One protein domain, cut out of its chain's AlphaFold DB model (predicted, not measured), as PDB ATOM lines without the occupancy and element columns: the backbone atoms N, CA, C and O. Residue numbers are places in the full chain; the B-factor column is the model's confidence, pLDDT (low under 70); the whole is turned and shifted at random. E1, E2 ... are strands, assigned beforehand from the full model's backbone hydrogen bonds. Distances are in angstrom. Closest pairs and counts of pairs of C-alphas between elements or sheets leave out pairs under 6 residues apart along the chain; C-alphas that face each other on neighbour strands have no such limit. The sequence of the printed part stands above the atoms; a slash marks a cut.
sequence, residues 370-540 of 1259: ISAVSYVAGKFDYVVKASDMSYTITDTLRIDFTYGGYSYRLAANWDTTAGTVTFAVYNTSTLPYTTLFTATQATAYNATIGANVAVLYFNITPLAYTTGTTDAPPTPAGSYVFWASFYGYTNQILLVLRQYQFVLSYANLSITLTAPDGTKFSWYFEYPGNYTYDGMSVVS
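What this domain is: This is residues 370 to 540 of the 1259 residues of an uncharacterized protein of Desulfurococcales archaeon (UniProt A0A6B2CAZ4). Two sheets face each other as a sandwich at one end, and from it a long arm of E1 and E10, joined farther out by E11, makes the length of the whole. One layer is E2, E3, E4 and E5; the other is E7, E8 and E9 with residues 383 to 390 of E1 and 492 to 499 of E10, and the short E6 beside E7. The printed part has 171 residues with 12 named strands, E1 to E12 in order along the chain, and no named helix: the class is all strand. Seven strands form a branched antiparallel sheet, and the other sheet runs E2, E3, E4, E5, also antiparallel. The whole is loose, with a radius of gyration of the C-alphas of 21.2 A, and elongated, spanning 79 by 41 by 29 A.

How they stand to each other: Start at E10, residues 492 to 514, in the branched sheet. On one side of it find E1, residues 370 to 390, with N 377 and O 506 2.8 A apart. On the other side lie E9, residues 482 to 489, with N 485 and O 496 at 2.9 A, and E11, residues 520 to 527, with N 511 and O 523 at 3.0 A. E9 is also the neighbour of E7, residues 451 to 459, with N 454 and O 486 at 3.1 A. On the other side of E7 lie E6, residues 444 to 446, with N 446 and O 451 at 2.8 A, and E8, residues 464 to 468, with N 457 and O 466 at 2.8 A. E6 E7 E8 and E9 E10 E11 are meanders of hairpins, each strand the antiparallel neighbour of the one before. So are E2, residues 397 to 403, E3, residues 406 to 415, E4, residues 420 to 427, and E5, residues 434 to 442; look for N 399 and O 410, N 411 and O 424, and N 423 and O 439, each 2.8 A apart. These N and O pairs are within hydrogen-bond range. In the sandwich the facing parts are 8.7 A centre to centre, with strands at 33 degrees; the closest C-alphas of E5 and E7 are those of Gln 441 and Ala 454, 6.2 A apart. E12, residues 538 to 540, pairs with no named strand, but is near E10.

Where its parts are: Find C-alpha 370 at (76.416, 47.288, 153.432); from there E1 runs 55.1 A to C-alpha 390 at (31.787, 52.398, 121.527). E10 returns over 61.4 A to C-alpha 514 at (77.046, 46.028, 159.441). E3 measures 29.7 A and E7 25.7 A.

The domain as a whole: The C-alphas farthest apart, those of Thr 417 and Asp 517, are 79.4 A apart. The printed part has no cut, and its one long link is E8 to E9, 13 residues. No printed residue is under 70 in pLDDT.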
ATOM      1  N   ILE A 370      77.808  47.454 153.848       97.31
ATOM      2  CA  ILE A 370      76.416  47.288 153.432       97.31
ATOM      3  C   ILE A 370      76.362  46.166 152.400       97.31
ATOM      4  O   ILE A 370      77.118  46.172 151.432       97.31
ATOM      5  N   SER A 371      75.455  45.218 152.598       96.94
ATOM      6  CA  SER A 371      75.157  44.146 151.651       96.94
ATOM      7  C   SER A 371      73.690  44.230 151.252       96.94
ATOM      8  O   SER A 371      72.824  44.219 152.120       96.94
ATOM      9  N   ALA A 372      73.410  44.301 149.954       97.00
ATOM     10  CA  ALA A 372      72.069  44.236 149.388       97.00
ATOM     11  C   ALA A 372      71.923  42.925 148.610       97.00
ATOM     12  O   ALA A 372      72.460  42.782 147.512       97.00
ATOM     13  N   VAL A 373      71.221  41.960 149.200       96.69
ATOM     14  CA  VAL A 373      70.906  40.668 148.581       96.69
ATOM     15  C   VAL A 373      69.538  40.792 147.925       96.69
ATOM     16  O   VAL A 373      68.557  41.009 148.633       96.69
ATOM     17  N   SER A 374      69.454  40.663 146.603       95.12
ATOM     18  CA  SER A 374      68.214  40.881 145.849       95.12
ATOM     19  C   SER A 374      67.896  39.715 144.915       95.12
ATOM     20  O   SER A 374      68.792  39.066 144.370       95.12
ATOM     21  N   TYR A 375      66.601  39.462 144.751       95.38
ATOM     22  CA  TYR A 375      66.018  38.535 143.793       95.38
ATOM     23  C   TYR A 375      64.842  39.239 143.115       95.38
ATOM     24  O   TYR A 375      63.920  39.688 143.796       95.38
ATOM     25  N   VAL A 376      64.864  39.336 141.785       93.94
ATOM     26  CA  VAL A 376      63.803  39.981 140.998       93.94
ATOM     27  C   VAL A 376      63.332  39.013 139.919       93.94
ATOM     28  O   VAL A 376      64.102  38.625 139.041       93.94
ATOM     29  N   ALA A 377      62.066  38.611 139.993       93.06
ATOM     30  CA  ALA A 377      61.434  37.670 139.079       93.06
ATOM     31  C   ALA A 377      60.248  38.317 138.355       93.06
ATOM     32  O   ALA A 377      59.336  38.896 138.949       93.06
ATOM     33  N   GLY A 378      60.255  38.180 137.038       90.50
ATOM     34  CA  GLY A 378      59.245  38.710 136.143       90.50
ATOM     35  C   GLY A 378      59.646  38.452 134.700       90.50
ATOM     36  O   GLY A 378      60.684  37.846 134.432       90.50
ATOM     37  N   LYS A 379      58.829  38.934 133.771       89.94
ATOM     38  CA  LYS A 379      59.077  38.859 132.327       89.94
ATOM     39  C   LYS A 379      58.760  40.200 131.684       89.94
ATOM     40  O   LYS A 379      57.954  40.950 132.222       89.94
ATOM     41  N   PHE A 380      59.358  40.490 130.536       88.38
ATOM     42  CA  PHE A 380      58.841  41.553 129.681       88.38
ATOM     43  C   PHE A 380      57.612  41.037 128.928       88.38
ATOM     44  O   PHE A 380      57.629  39.921 128.410       88.38
ATOM     45  N   ASP A 381      56.535  41.816 128.934       89.06
ATOM     46  CA  ASP A 381      55.253  41.445 128.332       89.06
ATOM     47  C   ASP A 381      54.443  42.696 127.948       89.06
ATOM     48  O   ASP A 381      54.732  43.809 128.392       89.06
ATOM     49  N   TYR A 382      53.416  42.517 127.122       89.06
ATOM     50  CA  TYR A 382      52.545  43.592 126.652       89.06
ATOM     51  C   TYR A 382      51.352  43.807 127.595       89.06
ATOM     52  O   TYR A 382      50.303  43.174 127.469       89.06
ATOM     53  N   VAL A 383      51.491  44.750 128.526       89.75
ATOM     54  CA  VAL A 383      50.443  45.100 129.498       89.75
ATOM     55  C   VAL A 383      49.487  46.131 128.903       89.75
ATOM     56  O   VAL A 383      49.932  47.108 128.303       89.75
ATOM     57  N   VAL A 384      48.175  45.952 129.101       91.50
ATOM     58  CA  VAL A 384      47.159  46.960 128.743       91.50
ATOM     59  C   VAL A 384      47.431  48.261 129.502       91.50
ATOM     60  O   VAL A 384      47.460  48.273 130.730       91.50
ATOM     61  N   LYS A 385      47.622  49.355 128.762       91.81
ATOM     62  CA  LYS A 385      47.780  50.715 129.297       91.81
ATOM     63  C   LYS A 385      46.469  51.483 129.297       91.81
ATOM     64  O   LYS A 385      46.210  52.233 130.229       91.81
ATOM     65  N   ALA A 386      45.664  51.295 128.255       94.44
ATOM     66  CA  ALA A 386      44.369  51.934 128.095       94.44
ATOM     67  C   ALA A 386      43.506  51.161 127.089       94.44
ATOM     68  O   ALA A 386      44.013  50.398 126.263       94.44
ATOM     69  N   SER A 387      42.201  51.398 127.140       94.69
ATOM     70  CA  SER A 387      41.229  50.889 126.176       94.69
ATOM     71  C   SER A 387      40.097  51.891 125.998       94.69
ATOM     72  O   SER A 387      39.702  52.524 126.973       94.69
ATOM     73  N   ASP A 388      39.560  51.987 124.787       96.31
ATOM     74  CA  ASP A 388      38.408  52.823 124.443       96.31
ATOM     75  C   ASP A 388      37.356  51.992 123.691       96.31
ATOM     76  O   ASP A 388      37.701  51.037 122.992       96.31
ATOM     77  N   MET A 389      36.075  52.311 123.869       94.69
ATOM     78  CA  MET A 389      34.943  51.469 123.471       94.69
ATOM     79  C   MET A 389      33.760  52.316 122.996       94.69
ATOM     80  O   MET A 389      33.372  53.270 123.663       94.69
ATOM     81  N   SER A 390      33.108  51.888 121.912       92.81
ATOM     82  CA  SER A 390      31.787  52.398 121.527       92.81
ATOM     83  C   SER A 390      30.863  51.277 121.060       92.81
ATOM     84  O   SER A 390      31.304  50.262 120.523       92.81
ATOM     85  N   TYR A 391      29.559  51.482 121.237       90.00
ATOM     86  CA  TYR A 391      28.505  50.648 120.656       90.00
ATOM     87  C   TYR A 391      28.090  51.134 119.252       90.00
ATOM     88  O   TYR A 391      27.370  50.438 118.539       90.00
ATOM     89  N   THR A 392      28.584  52.298 118.811       88.38
ATOM     90  CA  THR A 392      28.440  52.783 117.432       88.38
ATOM     91  C   THR A 392      29.630  52.305 116.602       88.38
ATOM     92  O   THR A 392      30.753  52.772 116.779       88.38
ATOM     93  N   ILE A 393      29.401  51.398 115.648       83.31
ATOM     94  CA  ILE A 393      30.477  50.799 114.831       83.31
ATOM     95  C   ILE A 393      31.192  51.783 113.879       83.31
ATOM     96  O   ILE A 393      32.176  51.409 113.247       83.31
ATOM     97  N   THR A 394      30.709  53.024 113.776       82.38
ATOM     98  CA  THR A 394      31.274  54.114 112.961       82.38
ATOM     99  C   THR A 394      32.046  55.163 113.771       82.38
ATOM    100  O   THR A 394      32.498  56.150 113.194       82.38
ATOM    101  N   ASP A 395      32.170  55.012 115.094       88.12
ATOM    102  CA  ASP A 395      32.885  55.990 115.922       88.12
ATOM    103  C   ASP A 395      34.410  55.867 115.776       88.12
ATOM    104  O   ASP A 395      34.981  54.775 115.744       88.12
ATOM    105  N   THR A 396      35.101  57.010 115.764       90.88
ATOM    106  CA  THR A 396      36.563  57.047 115.903       90.88
ATOM    107  C   THR A 396      36.950  56.891 117.373       90.88
ATOM    108  O   THR A 396      36.840  57.850 118.144       90.88
ATOM    109  N   LEU A 397      37.458  55.715 117.741       96.44
ATOM    110  CA  LEU A 397      38.008  55.444 119.072       96.44
ATOM    111  C   LEU A 397      39.326  56.203 119.278       96.44
ATOM    112  O   LEU A 397      40.103  56.381 118.333       96.44
ATOM    113  N   ARG A 398      39.575  56.684 120.499       95.56
ATOM    114  CA  ARG A 398      40.717  57.537 120.860       95.56
ATOM    115  C   ARG A 398      41.273  57.171 122.235       95.56
ATOM    116  O   ARG A 398      40.639  57.396 123.257       95.56
ATOM    117  N   ILE A 399      42.516  56.705 122.251       97.56
ATOM    118  CA  ILE A 399      43.300  56.481 123.466       97.56
ATOM    119  C   ILE A 399      44.332  57.600 123.602       97.56
ATOM    120  O   ILE A 399      45.244  57.707 122.782       97.56
ATOM    121  N   ASP A 400      44.216  58.399 124.660       94.88
ATOM    122  CA  ASP A 400      45.296  59.270 125.125       94.88
ATOM    123  C   ASP A 400      46.225  58.495 126.066       94.88
ATOM    124  O   ASP A 400      45.771  57.742 126.930       94.88
ATOM    125  N   PHE A 401      47.536  58.667 125.904       93.44
ATOM    126  CA  PHE A 401      48.555  58.020 126.731       93.44
ATOM    127  C   PHE A 401      49.822  58.877 126.822       93.44
ATOM    128  O   PHE A 401      50.071  59.737 125.978       93.44
ATOM    129  N   THR A 402      50.647  58.641 127.842       90.81
ATOM    130  CA  THR A 402      51.930  59.333 128.024       90.81
ATOM    131  C   THR A 402      53.105  58.371 127.885       90.81
ATOM    132  O   THR A 402      53.029  57.204 128.272       90.81
ATOM    133  N   TYR A 403      54.209  58.855 127.315       87.69
ATOM    134  CA  TYR A 403      55.452  58.096 127.159       87.69
ATOM    135  C   TYR A 403      56.653  59.044 127.105       87.69
ATOM    136  O   TYR A 403      56.572  60.114 126.510       87.69
ATOM    137  N   GLY A 404      57.770  58.696 127.751       83.69
ATOM    138  CA  GLY A 404      58.992  59.518 127.725       83.69
ATOM    139  C   GLY A 404      58.837  60.968 128.222       83.69
ATOM    140  O   GLY A 404      59.644  61.814 127.855       83.69
ATOM    141  N   GLY A 405      57.797  61.273 129.009       86.75
ATOM    142  CA  GLY A 405      57.460  62.633 129.463       86.75
ATOM    143  C   GLY A 405      56.542  63.435 128.526       86.75
ATOM    144  O   GLY A 405      56.143  64.540 128.884       86.75
ATOM    145  N   TYR A 406      56.168  62.880 127.371       90.38
ATOM    146  CA  TYR A 406      55.290  63.503 126.377       90.38
ATOM    147  C   TYR A 406      53.900  62.848 126.350       90.38
ATOM    148  O   TYR A 406      53.737  61.685 126.725       90.38
ATOM    149  N   SER A 407      52.909  63.600 125.871       93.94
ATOM    150  CA  SER A 407      51.531  63.147 125.652       93.94
ATOM    151  C   SER A 407      51.298  62.768 124.190       93.94
ATOM    152  O   SER A 407      51.734  63.468 123.270       93.94
ATOM    153  N   TYR A 408      50.566  61.676 123.983       95.19
ATOM    154  CA  TYR A 408      50.227  61.131 122.676       95.19
ATOM    155  C   TYR A 408      48.759  60.716 122.614       95.19
ATOM    156  O   TYR A 408      48.153  60.364 123.624       95.19
ATOM    157  N   ARG A 409      48.210  60.700 121.398       95.31
ATOM    158  CA  ARG A 409      46.890  60.147 121.091       95.31
ATOM    159  C   ARG A 409      47.014  59.097 120.003       95.31
ATOM    160  O   ARG A 409      47.509  59.400 118.921       95.31
ATOM    161  N   LEU A 410      46.517  57.897 120.263       97.00
ATOM    162  CA  LEU A 410      46.201  56.902 119.246       97.00
ATOM    163  C   LEU A 410      44.715  57.037 118.897       97.00
ATOM    164  O   LEU A 410      43.867  56.921 119.777       97.00
ATOM    165  N   ALA A 411      44.397  57.243 117.625       95.38
ATOM    166  CA  ALA A 411      43.041  57.127 117.100       95.38
ATOM    167  C   ALA A 411      42.914  55.874 116.223       95.38
ATOM    168  O   ALA A 411      43.869  55.516 115.532       95.38
ATOM    169  N   ALA A 412      41.739  55.246 116.213       95.75
ATOM    170  CA  ALA A 412      41.378  54.183 115.277       95.75
ATOM    171  C   ALA A 412      39.976  54.440 114.709       95.75
ATOM    172  O   ALA A 412      39.032  54.666 115.464       95.75
ATOM    173  N   ASN A 413      39.844  54.416 113.384       92.62
ATOM    174  CA  ASN A 413      38.589  54.665 112.676       92.62
ATOM    175  C   ASN A 413      38.262  53.493 111.740       92.62
ATOM    176  O   ASN A 413      39.104  53.142 110.910       92.62
ATOM    177  N   TRP A 414      37.071  52.898 111.855       91.94
ATOM    178  CA  TRP A 414      36.650  51.765 111.020       91.94
ATOM    179  C   TRP A 414      35.844  52.242 109.810       91.94
ATOM    180  O   TRP A 414      34.768  52.817 109.953       91.94
ATOM    181  N   ASP A 415      36.343  51.957 108.608       89.62
ATOM    182  CA  ASP A 415      35.524  51.949 107.401       89.62
ATOM    183  C   ASP A 415      34.784  50.604 107.317       89.62
ATOM    184  O   ASP A 415      35.358  49.566 106.966       89.62
ATOM    185  N   THR A 416      33.495  50.632 107.654       82.50
ATOM    186  CA  THR A 416      32.591  49.474 107.612       82.50
ATOM    187  C   THR A 416      32.243  49.021 106.191       82.50
ATOM    188  O   THR A 416      31.766  47.901 106.022       82.50
ATOM    189  N   THR A 417      32.506  49.843 105.169       85.69
ATOM    190  CA  THR A 417      32.271  49.523 103.751       85.69
ATOM    191  C   THR A 417      33.487  48.829 103.139       85.69
ATOM    192  O   THR A 417      33.343  47.836 102.432       85.69
ATOM    193  N   ALA A 418      34.694  49.317 103.441       85.38
ATOM    194  CA  ALA A 418      35.949  48.709 102.997       85.38
ATOM    195  C   ALA A 418      36.423  47.546 103.892       85.38
ATOM    196  O   ALA A 418      37.310  46.789 103.502       85.38
ATOM    197  N   GLY A 419      35.884  47.412 105.110       87.19
ATOM    198  CA  GLY A 419      36.322  46.411 106.089       87.19
ATOM    199  C   GLY A 419      37.700  46.705 106.702       87.19
ATOM    200  O   GLY A 419      38.361  45.788 107.199       87.19
ATOM    201  N   THR A 420      38.151  47.965 106.666       92.12
ATOM    202  CA  THR A 420      39.504  48.377 107.088       92.12
ATOM    203  C   THR A 420      39.481  49.366 108.250       92.12
ATOM    204  O   THR A 420      38.589  50.203 108.354       92.12
ATOM    205  N   VAL A 421      40.485  49.292 109.120       94.50
ATOM    206  CA  VAL A 421      40.694  50.234 110.223       94.50
ATOM    207  C   VAL A 421      41.890  51.112 109.894       94.50
ATOM    208  O   VAL A 421      42.971  50.608 109.589       94.50
ATOM    209  N   THR A 422      41.707  52.428 109.976       95.12
ATOM    210  CA  THR A 422      42.799  53.402 109.884       95.12
ATOM    211  C   THR A 422      43.193  53.852 111.282       95.12
ATOM    212  O   THR A 422      42.414  54.506 111.977       95.12
ATOM    213  N   PHE A 423      44.411  53.500 111.683       96.50
ATOM    214  CA  PHE A 423      45.058  53.980 112.895       96.50
ATOM    215  C   PHE A 423      45.863  55.248 112.598       96.50
ATOM    216  O   PHE A 423      46.534  55.330 111.570       96.50
ATOM    217  N   ALA A 424      45.863  56.213 113.514       95.00
ATOM    218  CA  ALA A 424      46.726  57.390 113.452       95.00
ATOM    219  C   ALA A 424      47.281  57.714 114.842       95.00
ATOM    220  O   ALA A 424      46.534  57.704 115.821       95.00
ATOM    221  N   VAL A 425      48.581  58.006 114.933       95.88
ATOM    222  CA  VAL A 425      49.230  58.402 116.192       95.88
ATOM    223  C   VAL A 425      49.663  59.858 116.105       95.88
ATOM    224  O   VAL A 425      50.321  60.260 115.149       95.88
ATOM    225  N   TYR A 426      49.324  60.641 117.124       94.75
ATOM    226  CA  TYR A 426      49.635  62.064 117.238       94.75
ATOM    227  C   TYR A 426      50.467  62.325 118.495       94.75
ATOM    228  O   TYR A 426      50.157  61.784 119.554       94.75
ATOM    229  N   ASN A 427      51.464  63.204 118.411       93.75
ATOM    230  CA  ASN A 427      52.008  63.888 119.581       93.75
ATOM    231  C   ASN A 427      51.067  65.046 119.940       93.75
ATOM    232  O   ASN A 427      50.839  65.945 119.124       93.75
ATOM    233  N   THR A 428      50.504  65.001 121.148       94.44
ATOM    234  CA  THR A 428      49.531  65.975 121.663       94.44
ATOM    235  C   THR A 428      50.142  66.973 122.648       94.44
ATOM    236  O   THR A 428      49.445  67.847 123.156       94.44
ATOM    237  N   SER A 429      51.459  66.899 122.876       91.06
ATOM    238  CA  SER A 429      52.213  67.782 123.785       91.06
ATOM    239  C   SER A 429      52.311  69.241 123.311       91.06
ATOM    240  O   SER A 429      52.747  70.107 124.065       91.06
ATOM    241  N   THR A 430      51.935  69.519 122.062       79.00
ATOM    242  CA  THR A 430      51.935  70.848 121.432       79.00
ATOM    243  C   THR A 430      50.650  71.039 120.636       79.00
ATOM    244  O   THR A 430      50.165  70.085 120.031       79.00
ATOM    245  N   LEU A 431      50.125  72.265 120.573       79.88
ATOM    246  CA  LEU A 431      49.018  72.628 119.681       79.88
ATOM    247  C   LEU A 431      49.547  73.444 118.484       79.88
ATOM    248  O   LEU A 431      50.279  74.407 118.716       79.88
ATOM    249  N   PRO A 432      49.174  73.115 117.230       85.06
ATOM    250  CA  PRO A 432      48.362  71.964 116.819       85.06
ATOM    251  C   PRO A 432      49.079  70.617 117.030       85.06
ATOM    252  O   PRO A 432      50.307  70.539 117.027       85.06
ATOM    253  N   TYR A 433      48.294  69.548 117.204       92.19
ATOM    254  CA  TYR A 433      48.818  68.189 117.363       92.19
ATOM    255  C   TYR A 433      49.582  67.744 116.111       92.19
ATOM    256  O   TYR A 433      49.111  67.935 114.990       92.19
ATOM    257  N   THR A 434      50.738  67.108 116.299       92.12
ATOM    258  CA  THR A 434      51.580  66.634 115.189       92.12
ATOM    259  C   THR A 434      51.350  65.146 114.955       92.12
ATOM    260  O   THR A 434      51.652  64.332 115.828       92.12
ATOM    261  N   THR A 435      50.836  64.772 113.782       93.62
ATOM    262  CA  THR A 435      50.731  63.364 113.367       93.62
ATOM    263  C   THR A 435      52.127  62.760 113.222       93.62
ATOM    264  O   THR A 435      52.958  63.298 112.497       93.62
ATOM    265  N   LEU A 436      52.382  61.639 113.896       93.50
ATOM    266  CA  LEU A 436      53.629  60.882 113.793       93.50
ATOM    267  C   LEU A 436      53.599  59.931 112.592       93.50
ATOM    268  O   LEU A 436      54.560  59.866 111.833       93.50
ATOM    269  N   PHE A 437      52.490  59.206 112.422       94.38
ATOM    270  CA  PHE A 437      52.199  58.363 111.259       94.38
ATOM    271  C   PHE A 437      50.710  57.969 111.225       94.38
ATOM    272  O   PHE A 437      49.995  58.086 112.227       94.38
ATOM    273  N   THR A 438      50.276  57.447 110.074       93.44
ATOM    274  CA  THR A 438      48.943  56.877 109.834       93.44
ATOM    275  C   THR A 438      49.104  55.527 109.130       93.44
ATOM    276  O   THR A 438      49.951  55.395 108.249       93.44
ATOM    277  N   ALA A 439      48.305  54.528 109.503       93.94
ATOM    278  CA  ALA A 439      48.375  53.171 108.968       93.94
ATOM    279  C   ALA A 439      46.973  52.566 108.803       93.94
ATOM    280  O   ALA A 439      46.205  52.515 109.763       93.94
ATOM    281  N   THR A 440      46.645  52.073 107.607       93.56
ATOM    282  CA  THR A 440      45.356  51.425 107.314       93.56
ATOM    283  C   THR A 440      45.545  49.920 107.156       93.56
ATOM    284  O   THR A 440      46.418  49.478 106.414       93.56
ATOM    285  N   GLN A 441      44.721  49.134 107.848       93.94
ATOM    286  CA  GLN A 441      44.810  47.677 107.912       93.94
ATOM    287  C   GLN A 441      43.430  47.050 107.686       93.94
ATOM    288  O   GLN A 441      42.457  47.416 108.344       93.94
ATOM    289  N   ALA A 442      43.335  46.080 106.775       91.88
ATOM    290  CA  ALA A 442      42.131  45.265 106.617       91.88
ATOM    291  C   ALA A 442      41.886  44.414 107.871       91.88
ATOM    292  O   ALA A 442      42.837  43.873 108.437       91.88
ATOM    293  N   THR A 443      40.631  44.292 108.296       90.44
ATOM    294  CA  THR A 443      40.254  43.425 109.423       90.44
ATOM    295  C   THR A 443      40.142  41.959 108.988       90.44
ATOM    296  O   THR A 443      39.851  41.675 107.827       90.44
ATOM    297  N   ALA A 444      40.351  41.014 109.911       92.31
ATOM    298  CA  ALA A 444      40.060  39.594 109.683       92.31
ATOM    299  C   ALA A 444      39.322  38.970 110.874       92.31
ATOM    300  O   ALA A 444      39.604  39.298 112.026       92.31
ATOM    301  N   TYR A 445      38.395  38.050 110.609       91.38
ATOM    302  CA  TYR A 445      37.607  37.406 111.658       91.38
ATOM    303  C   TYR A 445      38.435  36.390 112.459       91.38
ATOM    304  O   TYR A 445      38.828  35.342 111.945       91.38
ATOM    305  N   ASN A 446      38.662  36.674 113.741       89.50
ATOM    306  CA  ASN A 446      39.300  35.764 114.681       89.50
ATOM    307  C   ASN A 446      38.231  34.958 115.439       89.50
ATOM    308  O   ASN A 446      37.689  35.400 116.457       89.50
ATOM    309  N   ALA A 447      37.962  33.746 114.951       86.50
ATOM    310  CA  ALA A 447      36.953  32.841 115.504       86.50
ATOM    311  C   ALA A 447      37.187  32.449 116.977       86.50
ATOM    312  O   ALA A 447      36.233  32.090 117.660       86.50
ATOM    313  N   THR A 448      38.417  32.550 117.498       86.38
ATOM    314  CA  THR A 448      38.727  32.247 118.908       86.38
ATOM    315  C   THR A 448      38.170  33.295 119.876       86.38
ATOM    316  O   THR A 448      37.901  32.970 121.028       86.38
ATOM    317  N   ILE A 449      37.977  34.540 119.421       87.62
ATOM    318  CA  ILE A 449      37.474  35.660 120.244       87.62
ATOM    319  C   ILE A 449      36.190  36.305 119.695       87.62
ATOM    320  O   ILE A 449      35.677  37.253 120.286       87.62
ATOM    321  N   GLY A 450      35.663  35.801 118.576       90.69
ATOM    322  CA  GLY A 450      34.375  36.206 118.006       90.69
ATOM    323  C   GLY A 450      34.343  37.590 117.343       90.69
ATOM    324  O   GLY A 450      33.253  38.130 117.162       90.69
ATOM    325  N   ALA A 451      35.497  38.163 116.987       92.31
ATOM    326  CA  ALA A 451      35.622  39.541 116.498       92.31
ATOM    327  C   ALA A 451      36.420  39.651 115.192       92.31
ATOM    328  O   ALA A 451      37.327  38.861 114.936       92.31
ATOM    329  N   ASN A 452      36.140  40.694 114.411       91.44
ATOM    330  CA  ASN A 452      37.017  41.171 113.344       91.44
ATOM    331  C   ASN A 452      38.181  41.960 113.954       91.44
ATOM    332  O   ASN A 452      37.959  42.935 114.667       91.44
ATOM    333  N   VAL A 453      39.416  41.547 113.686       94.50
ATOM    334  CA  VAL A 453      40.626  42.097 114.309       94.50
ATOM    335  C   VAL A 453      41.465  42.863 113.293       94.50
ATOM    336  O   VAL A 453      41.715  42.374 112.190       94.50
ATOM    337  N   ALA A 454      41.952  44.037 113.691       94.56
ATOM    338  CA  ALA A 454      43.079  44.722 113.062       94.56
ATOM    339  C   ALA A 454      44.057  45.178 114.152       94.56
ATOM    340  O   ALA A 454      43.638  45.594 115.230       94.56
ATOM    341  N   VAL A 455      45.359  45.095 113.887       94.56
ATOM    342  CA  VAL A 455      46.410  45.356 114.879       94.56
ATOM    343  C   VAL A 455      47.463  46.301 114.313       94.56
ATOM    344  O   VAL A 455      47.841  46.189 113.146       94.56
ATOM    345  N   LEU A 456      47.956  47.207 115.158       94.44
ATOM    346  CA  LEU A 456      49.081  48.100 114.904       94.44
ATOM    347  C   LEU A 456      50.161  47.886 115.974       94.44
ATOM    348  O   LEU A 456      49.902  48.020 117.168       94.44
ATOM    349  N   TYR A 457      51.392  47.646 115.539       93.81
ATOM    350  CA  TYR A 457      52.587  47.625 116.380       93.81
ATOM    351  C   TYR A 457      53.442  48.847 116.078       93.81
ATOM    352  O   TYR A 457      53.644  49.154 114.904       93.81
ATOM    353  N   PHE A 458      53.937  49.558 117.096       94.19
ATOM    354  CA  PHE A 458      54.702  50.786 116.860       94.19
ATOM    355  C   PHE A 458      55.734  51.151 117.935       94.19
ATOM    356  O   PHE A 458      55.641  50.772 119.102       94.19
ATOM    357  N   ASN A 459      56.716  51.939 117.499       92.88
ATOM    358  CA  ASN A 459      57.721  52.635 118.289       92.88
ATOM    359  C   ASN A 459      57.561  54.144 118.070       92.88
ATOM    360  O   ASN A 459      57.349  54.596 116.945       92.88
ATOM    361  N   ILE A 460      57.679  54.922 119.149       90.94
ATOM    362  CA  ILE A 460      57.684  56.394 119.090       90.94
ATOM    363  C   ILE A 460      59.095  56.919 118.776       90.94
ATOM    364  O   ILE A 460      59.241  57.883 118.028       90.94
ATOM    365  N   THR A 461      60.133  56.254 119.293       85.69
ATOM    366  CA  THR A 461      61.539  56.619 119.073       85.69
ATOM    367  C   THR A 461      62.388  55.346 118.945       85.69
ATOM    368  O   THR A 461      62.471  54.604 119.923       85.69
ATOM    369  N   PRO A 462      63.031  55.076 117.788       85.69
ATOM    370  CA  PRO A 462      62.779  55.709 116.490       85.69
ATOM    371  C   PRO A 462      61.336  55.464 116.015       85.69
ATOM    372  O   PRO A 462      60.709  54.483 116.414       85.69
ATOM    373  N   LEU A 463      60.814  56.340 115.152       88.25
ATOM    374  CA  LEU A 463      59.492  56.156 114.548       88.25
ATOM    375  C   LEU A 463      59.504  54.949 113.602       88.25
ATOM    376  O   LEU A 463      60.148  54.979 112.555       88.25
ATOM    377  N   ALA A 464      58.786  53.895 113.978       90.00
ATOM    378  CA  ALA A 464      58.619  52.685 113.178       90.00
ATOM    379  C   ALA A 464      57.299  52.002 113.541       90.00
ATOM    380  O   ALA A 464      56.922  51.979 114.712       90.00
ATOM    381  N   TYR A 465      56.614  51.405 112.568       92.06
ATOM    382  CA  TYR A 465      55.383  50.652 112.806       92.06
ATOM    383  C   TYR A 465      55.221  49.485 111.825       92.06
ATOM    384  O   TYR A 465      55.909  49.415 110.809       92.06
ATOM    385  N   THR A 466      54.314  48.565 112.144       91.38
ATOM    386  CA  THR A 466      53.787  47.545 111.227       91.38
ATOM    387  C   THR A 466      52.359  47.174 111.632       91.38
ATOM    388  O   THR A 466      51.951  47.433 112.767       91.38
ATOM    389  N   THR A 467      51.584  46.585 110.728       90.25
ATOM    390  CA  THR A 467      50.187  46.198 110.971       90.25
ATOM    391  C   THR A 467      49.961  44.701 110.765       90.25
ATOM    392  O   THR A 467      50.768  44.009 110.146       90.25
ATOM    393  N   GLY A 468      48.867  44.179 111.318       87.94
ATOM    394  CA  GLY A 468      48.503  42.766 111.221       87.94
ATOM    395  C   GLY A 468      47.029  42.503 111.521       87.94
ATOM    396  O   GLY A 468      46.260  43.420 111.803       87.94
ATOM    397  N   THR A 469      46.630  41.234 111.451       89.19
ATOM    398  CA  THR A 469      45.224  40.793 111.558       89.19
ATOM    399  C   THR A 469      44.968  39.781 112.678       89.19
ATOM    400  O   THR A 469      43.829  39.382 112.902       89.19
ATOM    401  N   THR A 470      46.007  39.364 113.402       85.75
ATOM    402  CA  THR A 470      45.930  38.410 114.514       85.75
ATOM    403  C   THR A 470      46.230  39.102 115.838       85.75
ATOM    404  O   THR A 470      47.215  39.828 115.953       85.75
ATOM    405  N   ASP A 471      45.414  38.841 116.863       86.44
ATOM    406  CA  ASP A 471      45.599  39.381 118.223       86.44
ATOM    407  C   ASP A 471      46.686  38.612 119.002       86.44
ATOM    408  O   ASP A 471      46.452  38.071 120.080       86.44
ATOM    409  N   ALA A 472      47.872  38.498 118.404       84.81
ATOM    410  CA  ALA A 472      49.024  37.790 118.946       84.81
ATOM    411  C   ALA A 472      50.300  38.616 118.695       84.81
ATOM    412  O   ALA A 472      50.490  39.065 117.559       84.81
ATOM    413  N   PRO A 473      51.161  38.813 119.714       81.62
ATOM    414  CA  PRO A 473      52.302  39.724 119.644       81.62
ATOM    415  C   PRO A 473      53.326  39.302 118.575       81.62
ATOM    416  O   PRO A 473      53.413  38.121 118.223       81.62
ATOM    417  N   PRO A 474      54.132  40.247 118.056       80.44
ATOM    418  CA  PRO A 474      55.074  39.977 116.985       80.44
ATOM    419  C   PRO A 474      56.198  39.071 117.488       80.44
ATOM    420  O   PRO A 474      56.553  39.080 118.666       80.44
ATOM    421  N   THR A 475      56.777  38.296 116.574       79.81
ATOM    422  CA  THR A 475      57.957  37.468 116.841       79.81
ATOM    423  C   THR A 475      59.140  38.033 116.044       79.81
ATOM    424  O   THR A 475      59.027  38.096 114.820       79.81
ATOM    425  N   PRO A 476      60.263  38.428 116.680       77.62
ATOM    426  CA  PRO A 476      60.551  38.367 118.117       77.62
ATOM    427  C   PRO A 476      59.693  39.312 118.977       77.62
ATOM    428  O   PRO A 476      59.346  40.418 118.561       77.62
ATOM    429  N   ALA A 477      59.388  38.885 120.203       74.69
ATOM    430  CA  ALA A 477      58.679  39.722 121.168       74.69
ATOM    431  C   ALA A 477      59.537  40.932 121.574       74.69
ATOM    432  O   ALA A 477      60.754  40.820 121.733       74.69
ATOM    433  N   GLY A 478      58.901  42.094 121.749       76.62
ATOM    434  CA  GLY A 478      59.577  43.327 122.155       76.62
ATOM    435  C   GLY A 478      60.213  44.150 121.034       76.62
ATOM    436  O   GLY A 478      60.754  45.213 121.320       76.62
ATOM    437  N   SER A 479      60.114  43.742 119.760       86.06
ATOM    438  CA  SER A 479      60.564  44.575 118.624       86.06
ATOM    439  C   SER A 479      59.796  45.903 118.481       86.06
ATOM    440  O   SER A 479      60.284  46.835 117.840       86.06
ATOM    441  N   TYR A 480      58.616  46.003 119.102       90.50
ATOM    442  CA  TYR A 480      57.817  47.225 119.189       90.50
ATOM    443  C   TYR A 480      57.384  47.487 120.634       90.50
ATOM    444  O   TYR A 480      56.888  46.579 121.303       90.50
ATOM    445  N   VAL A 481      57.527  48.730 121.099       91.00
ATOM    446  CA  VAL A 481      57.149  49.176 122.449       91.00
ATOM    447  C   VAL A 481      55.632  49.195 122.630       91.00
ATOM    448  O   VAL A 481      55.159  48.957 123.736       91.00
ATOM    449  N   PHE A 482      54.855  49.427 121.572       93.81
ATOM    450  CA  PHE A 482      53.395  49.474 121.639       93.81
ATOM    451  C   PHE A 482      52.730  48.440 120.730       93.81
ATOM    452  O   PHE A 482      53.185  48.173 119.618       93.81
ATOM    453  N   TRP A 483      51.617  47.899 121.221       94.00
ATOM    454  CA  TRP A 483      50.711  46.983 120.531       94.00
ATOM    455  C   TRP A 483      49.283  47.493 120.733       94.00
ATOM    456  O   TRP A 483      48.750  47.434 121.838       94.00
ATOM    457  N   ALA A 484      48.655  47.996 119.676       95.31
ATOM    458  CA  ALA A 484      47.257  48.393 119.671       95.31
ATOM    459  C   ALA A 484      46.400  47.388 118.892       95.31
ATOM    460  O   ALA A 484      46.634  47.183 117.703       95.31
ATOM    461  N   SER A 485      45.389  46.810 119.539       94.44
ATOM    462  CA  SER A 485      44.397  45.938 118.895       94.44
ATOM    463  C   SER A 485      43.059  46.649 118.771       94.44
ATOM    464  O   SER A 485      42.540  47.161 119.762       94.44
ATOM    465  N   PHE A 486      42.485  46.636 117.573       96.06
ATOM    466  CA  PHE A 486      41.090  46.969 117.319       96.06
ATOM    467  C   PHE A 486      40.281  45.678 117.150       96.06
ATOM    468  O   PHE A 486      40.674  44.794 116.386       96.06
ATOM    469  N   TYR A 487      39.136  45.605 117.823       94.69
ATOM    470  CA  TYR A 487      38.189  44.496 117.780       94.69
ATOM    471  C   TYR A 487      36.807  45.022 117.367       94.69
ATOM    472  O   TYR A 487      36.176  45.778 118.106       94.69
ATOM    473  N   GLY A 488      36.330  44.609 116.195       92.56
ATOM    474  CA  GLY A 488      34.974  44.849 115.709       92.56
ATOM    475  C   GLY A 488      34.078  43.639 115.963       92.56
ATOM    476  O   GLY A 488      34.224  42.604 115.310       92.56
ATOM    477  N   TYR A 489      33.141  43.773 116.896       91.31
ATOM    478  CA  TYR A 489      32.049  42.826 117.129       91.31
ATOM    479  C   TYR A 489      30.771  43.332 116.437       91.31
ATOM    480  O   TYR A 489      30.707  44.481 116.007       91.31
ATOM    481  N   THR A 490      29.720  42.509 116.376       86.50
ATOM    482  CA  THR A 490      28.464  42.825 115.663       86.50
ATOM    483  C   THR A 490      27.848  44.180 116.038       86.50
ATOM    484  O   THR A 490      27.392  44.900 115.156       86.50
ATOM    485  N   ASN A 491      27.864  44.533 117.331       87.62
ATOM    486  CA  ASN A 491      27.208  45.729 117.884       87.62
ATOM    487  C   ASN A 491      28.153  46.602 118.743       87.62
ATOM    488  O   ASN A 491      27.677  47.407 119.539       87.62
ATOM    489  N   GLN A 492      29.474  46.396 118.677       92.88
ATOM    490  CA  GLN A 492      30.440  47.171 119.469       92.88
ATOM    491  C   GLN A 492      31.840  47.152 118.849       92.88
ATOM    492  O   GLN A 492      32.252  46.168 118.232       92.88
ATOM    493  N   ILE A 493      32.586  48.225 119.081       94.06
ATOM    494  CA  ILE A 493      33.990  48.388 118.716       94.06
ATOM    495  C   ILE A 493      34.824  48.651 119.968       94.06
ATOM    496  O   ILE A 493      34.407  49.378 120.870       94.06
ATOM    497  N   LEU A 494      36.007  48.047 120.021       95.56
ATOM    498  CA  LEU A 494      36.941  48.150 121.138       95.56
ATOM    499  C   LEU A 494      38.355  48.372 120.597       95.56
ATOM    500  O   LEU A 494      38.833  47.603 119.766       95.56
ATOM    501  N   LEU A 495      39.046  49.383 121.111       96.50
ATOM    502  CA  LEU A 495      40.467  49.636 120.896       96.50
ATOM    503  C   LEU A 495      41.196  49.377 122.216       96.50
ATOM    504  O   LEU A 495      40.780  49.879 123.255       96.50
ATOM    505  N   VAL A 496      42.293  48.620 122.196       96.56
ATOM    506  CA  VAL A 496      43.118  48.343 123.383       96.56
ATOM    507  C   VAL A 496      44.575  48.630 123.063       96.56
ATOM    508  O   VAL A 496      45.165  47.957 122.220       96.56
ATOM    509  N   LEU A 497      45.166  49.601 123.760       95.88
ATOM    510  CA  LEU A 497      46.594  49.899 123.700       95.88
ATOM    511  C   LEU A 497      47.325  49.139 124.806       95.88
ATOM    512  O   LEU A 497      47.069  49.330 125.997       95.88
ATOM    513  N   ARG A 498      48.287  48.314 124.403       93.31
ATOM    514  CA  ARG A 498      49.254  47.635 125.262       93.31
ATOM    515  C   ARG A 498      50.643  48.236 125.062       93.31
ATOM    516  O   ARG A 498      50.998  48.640 123.955       93.31
ATOM    517  N   GLN A 499      51.442  48.257 126.123       91.44
ATOM    518  CA  GLN A 499      52.857  48.629 126.086       91.44
ATOM    519  C   GLN A 499      53.701  47.433 126.529       91.44
ATOM    520  O   GLN A 499      53.401  46.808 127.546       91.44
ATOM    521  N   TYR A 500      54.764  47.142 125.783       89.12
ATOM    522  CA  TYR A 500      55.813  46.218 126.185       89.12
ATOM    523  C   TYR A 500      56.609  46.831 127.334       89.12
ATOM    524  O   TYR A 500      57.221  47.891 127.193       89.12
ATOM    525  N   GLN A 501      56.565  46.181 128.488       89.06
ATOM    526  CA  GLN A 501      57.242  46.627 129.700       89.06
ATOM    527  C   GLN A 501      57.552  45.432 130.597       89.06
ATOM    528  O   GLN A 501      57.079  44.321 130.353       89.06
ATOM    529  N   PHE A 502      58.333  45.641 131.652       89.38
ATOM    530  CA  PHE A 502      58.537  44.602 132.647       89.38
ATOM    531  C   PHE A 502      57.240  44.348 133.432       89.38
ATOM    532  O   PHE A 502      56.514  45.265 133.827       89.38
ATOM    533  N   VAL A 503      56.952  43.074 133.676       88.50
ATOM    534  CA  VAL A 503      55.866  42.598 134.529       88.50
ATOM    535  C   VAL A 503      56.501  41.900 135.718       88.50
ATOM    536  O   VAL A 503      56.800  40.701 135.690       88.50
ATOM    537  N   LEU A 504      56.737  42.691 136.763       91.38
ATOM    538  CA  LEU A 504      57.237  42.210 138.040       91.38
ATOM    539  C   LEU A 504      56.234  41.210 138.628       91.38
ATOM    540  O   LEU A 504      55.106  41.567 138.955       91.38
ATOM    541  N   SER A 505      56.649  39.949 138.739       92.12
ATOM    542  CA  SER A 505      55.823  38.872 139.300       92.12
ATOM    543  C   SER A 505      56.085  38.701 140.796       92.12
ATOM    544  O   SER A 505      55.159  38.465 141.563       92.12
ATOM    545  N   TYR A 506      57.347  38.841 141.206       92.00
ATOM    546  CA  TYR A 506      57.786  38.809 142.598       92.00
ATOM    547  C   TYR A 506      59.181  39.431 142.713       92.00
ATOM    548  O   TYR A 506      60.041  39.191 141.865       92.00
ATOM    549  N   ALA A 507      59.446  40.182 143.778       93.62
ATOM    550  CA  ALA A 507      60.810  40.567 144.131       93.62
ATOM    551  C   ALA A 507      61.001  40.558 145.640       93.62
ATOM    552  O   ALA A 507      60.092  40.926 146.382       93.62
ATOM    553  N   ASN A 508      62.215  40.228 146.077       94.88
ATOM    554  CA  ASN A 508      62.659  40.525 147.427       94.88
ATOM    555  C   ASN A 508      64.062  41.142 147.459       94.88
ATOM    556  O   ASN A 508      64.865  41.031 146.527       94.88
ATOM    557  N   LEU A 509      64.324  41.860 148.544       96.75
ATOM    558  CA  LEU A 509      65.579  42.538 148.817       96.75
ATOM    559  C   LEU A 509      65.814  42.545 150.325       96.75
ATOM    560  O   LEU A 509      64.988  43.036 151.090       96.75
ATOM    561  N   SER A 510      66.979  42.069 150.750       96.75
ATOM    562  CA  SER A 510      67.492  42.296 152.095       96.75
ATOM    563  C   SER A 510      68.678  43.251 152.028       96.75
ATOM    564  O   SER A 510      69.706  42.923 151.435       96.75
ATOM    565  N   ILE A 511      68.528  44.437 152.622       97.75
ATOM    566  CA  ILE A 511      69.642  45.354 152.886       97.75
ATOM    567  C   ILE A 511      70.124  45.071 154.311       97.75
ATOM    568  O   ILE A 511      69.338  45.185 155.247       97.75
ATOM    569  N   THR A 512      71.406  44.768 154.493       97.56
ATOM    570  CA  THR A 512      72.053  44.646 155.806       97.56
ATOM    571  C   THR A 512      73.219  45.623 155.901       97.56
ATOM    572  O   THR A 512      74.219  45.468 155.202       97.56
ATOM    573  N   LEU A 513      73.113  46.604 156.798       97.56
ATOM    574  CA  LEU A 513      74.220  47.436 157.270       97.56
ATOM    575  C   LEU A 513      74.885  46.730 158.457       97.56
ATOM    576  O   LEU A 513      74.257  46.522 159.490       97.56
ATOM    577  N   THR A 514      76.165  46.393 158.325       96.75
ATOM    578  CA  THR A 514      77.046  46.028 159.441       96.75
ATOM    579  C   THR A 514      77.890  47.253 159.782       96.75
ATOM    580  O   THR A 514      78.664  47.715 158.946       96.75
ATOM    581  N   ALA A 515      77.712  47.808 160.975       92.56
ATOM    582  CA  ALA A 515      78.484  48.929 161.497       92.56
ATOM    583  C   ALA A 515      79.934  48.502 161.852       92.56
ATOM    584  O   ALA A 515      80.230  47.304 161.865       92.56
ATOM    585  N   PRO A 516      80.864  49.450 162.096       87.50
ATOM    586  CA  PRO A 516      82.297  49.146 162.246       87.50
ATOM    587  C   PRO A 516      82.641  48.298 163.482       87.50
ATOM    588  O   PRO A 516      83.654  47.608 163.502       87.50
ATOM    589  N   ASP A 517      81.782  48.340 164.497       91.75
ATOM    590  CA  ASP A 517      81.810  47.530 165.720       91.75
ATOM    591  C   ASP A 517      81.252  46.103 165.530       91.75
ATOM    592  O   ASP A 517      81.306  45.283 166.442       91.75
ATOM    593  N   GLY A 518      80.697  45.803 164.352       91.62
ATOM    594  CA  GLY A 518      80.023  44.544 164.039       91.62
ATOM    595  C   GLY A 518      78.507  44.548 164.274       91.62
ATOM    596  O   GLY A 518      77.855  43.564 163.910       91.62
ATOM    597  N   THR A 519      77.921  45.626 164.813       94.69
ATOM    598  CA  THR A 519      76.467  45.740 165.034       94.69
ATOM    599  C   THR A 519      75.706  45.724 163.705       94.69
ATOM    600  O   THR A 519      76.114  46.367 162.739       94.69
ATOM    601  N   LYS A 520      74.588  44.986 163.622       96.38
ATOM    602  CA  LYS A 520      73.844  44.784 162.364       96.38
ATOM    603  C   LYS A 520      72.439  45.372 162.386       96.38
ATOM    604  O   LYS A 520      71.642  45.067 163.267       96.38
ATOM    605  N   PHE A 521      72.118  46.108 161.327       97.31
ATOM    606  CA  PHE A 521      70.787  46.612 160.996       97.31
ATOM    607  C   PHE A 521      70.361  45.984 159.673       97.31
ATOM    608  O   PHE A 521      71.104  46.054 158.695       97.31
ATOM    609  N   SER A 522      69.206  45.318 159.644       96.56
ATOM    610  CA  SER A 522      68.704  44.636 158.446       96.56
ATOM    611  C   SER A 522      67.276  45.052 158.142       96.56
ATOM    612  O   SER A 522      66.428  45.066 159.030       96.56
ATOM    613  N   TRP A 523      67.017  45.343 156.873       97.38
ATOM    614  CA  TRP A 523      65.705  45.679 156.337       97.38
ATOM    615  C   TRP A 523      65.347  44.681 155.247       97.38
ATOM    616  O   TRP A 523      66.197  44.314 154.432       97.38
ATOM    617  N   TYR A 524      64.091  44.250 155.240       95.69
ATOM    618  CA  TYR A 524      63.547  43.338 154.245       95.69
ATOM    619  C   TYR A 524      62.446  44.040 153.452       95.69
ATOM    620  O   TYR A 524      61.585  44.716 154.022       95.69
ATOM    621  N   PHE A 525      62.510  43.883 152.138       95.69
ATOM    622  CA  PHE A 525      61.586  44.439 151.169       95.69
ATOM    623  C   PHE A 525      61.045  43.315 150.295       95.69
ATOM    624  O   PHE A 525      61.821  42.498 149.803       95.69
ATOM    625  N   GLU A 526      59.734  43.297 150.082       94.00
ATOM    626  CA  GLU A 526      59.044  42.292 149.273       94.00
ATOM    627  C   GLU A 526      57.974  42.934 148.377       94.00
ATOM    628  O   GLU A 526      57.370  43.949 148.738       94.00
ATOM    629  N   TYR A 527      57.763  42.354 147.194       90.50
ATOM    630  CA  TYR A 527      56.706  42.721 146.253       90.50
ATOM    631  C   TYR A 527      55.832  41.497 145.918       90.50
ATOM    632  O   TYR A 527      56.396  40.473 145.518       90.50
ATOM    633  N   PRO A 528      54.489  41.602 145.982       84.62
ATOM    634  CA  PRO A 528      53.709  42.781 146.377       84.62
ATOM    635  C   PRO A 528      53.790  43.042 147.890       84.62
ATOM    636  O   PRO A 528      53.599  42.136 148.695       84.62
ATOM    637  N   GLY A 529      54.082  44.285 148.281       85.00
ATOM    638  CA  GLY A 529      54.391  44.626 149.669       85.00
ATOM    639  C   GLY A 529      55.036  46.005 149.802       85.00
ATOM    640  O   GLY A 529      54.564  46.977 149.217       85.00
ATOM    641  N   ASN A 530      56.115  46.099 150.582       85.56
ATOM    642  CA  ASN A 530      56.838  47.344 150.867       85.56
ATOM    643  C   ASN A 530      57.957  47.685 149.858       85.56
ATOM    644  O   ASN A 530      58.566  48.749 149.975       85.56
ATOM    645  N   TYR A 531      58.256  46.820 148.884       90.25
ATOM    646  CA  TYR A 531      59.260  47.089 147.847       90.25
ATOM    647  C   TYR A 531      58.641  47.921 146.708       90.25
ATOM    648  O   TYR A 531      57.638  47.523 146.114       90.25
ATOM    649  N   THR A 532      59.202  49.097 146.405       89.31
ATOM    650  CA  THR A 532      58.629  50.021 145.411       89.31
ATOM    651  C   THR A 532      58.966  49.588 143.984       89.31
ATOM    652  O   THR A 532      60.119  49.288 143.685       89.31
ATOM    653  N   TYR A 533      57.984  49.619 143.082       88.38
ATOM    654  CA  TYR A 533      58.152  49.357 141.650       88.38
ATOM    655  C   TYR A 533      57.646  50.558 140.837       88.38
ATOM    656  O   TYR A 533      56.593  51.104 141.159       88.38
ATOM    657  N   ASP A 534      58.383  50.974 139.803       83.50
ATOM    658  CA  ASP A 534      58.026  52.117 138.944       83.50
ATOM    659  C   ASP A 534      56.916  51.817 137.915       83.50
ATOM    660  O   ASP A 534      56.409  52.724 137.256       83.50
ATOM    661  N   GLY A 535      56.526  50.545 137.782       75.62
ATOM    662  CA  GLY A 535      55.503  50.090 136.843       75.62
ATOM    663  C   GLY A 535      56.005  49.784 135.428       75.62
ATOM    664  O   GLY A 535      55.175  49.412 134.597       75.62
ATOM    665  N   MET A 536      57.309  49.923 135.138       77.25
ATOM    666  CA  MET A 536      57.885  49.735 133.795       77.25
ATOM    667  C   MET A 536      59.188  48.922 133.738       77.25
ATOM    668  O   MET A 536      59.300  48.085 132.839       77.25
ATOM    669  N   SER A 537      60.163  49.141 134.633       84.56
ATOM    670  CA  SER A 537      61.372  48.294 134.731       84.56
ATOM    671  C   SER A 537      62.158  48.395 136.043       84.56
ATOM    672  O   SER A 537      62.892  47.455 136.354       84.56
ATOM    673  N   VAL A 538      62.025  49.471 136.830       86.81
ATOM    674  CA  VAL A 538      62.872  49.717 138.008       86.81
ATOM    675  C   VAL A 538      62.173  49.363 139.323       86.81
ATOM    676  O   VAL A 538      61.166  49.959 139.708       86.81
ATOM    677  N   VAL A 539      62.769  48.435 140.075       89.56
ATOM    678  CA  VAL A 539      62.404  48.123 141.467       89.56
ATOM    679  C   VAL A 539      63.373  48.847 142.405       89.56
ATOM    680  O   VAL A 539      64.586  48.779 142.207       89.56
ATOM    681  N   SER A 540      62.893  49.553 143.431       92.00
ATOM    682  CA  SER A 540      63.749  50.352 144.319       92.00
ATOM    683  C   SER A 540      63.295  50.391 145.780       92.00
ATOM    684  O   SER A 540      62.132  50.167 146.110       92.00
TER     685      SER A 540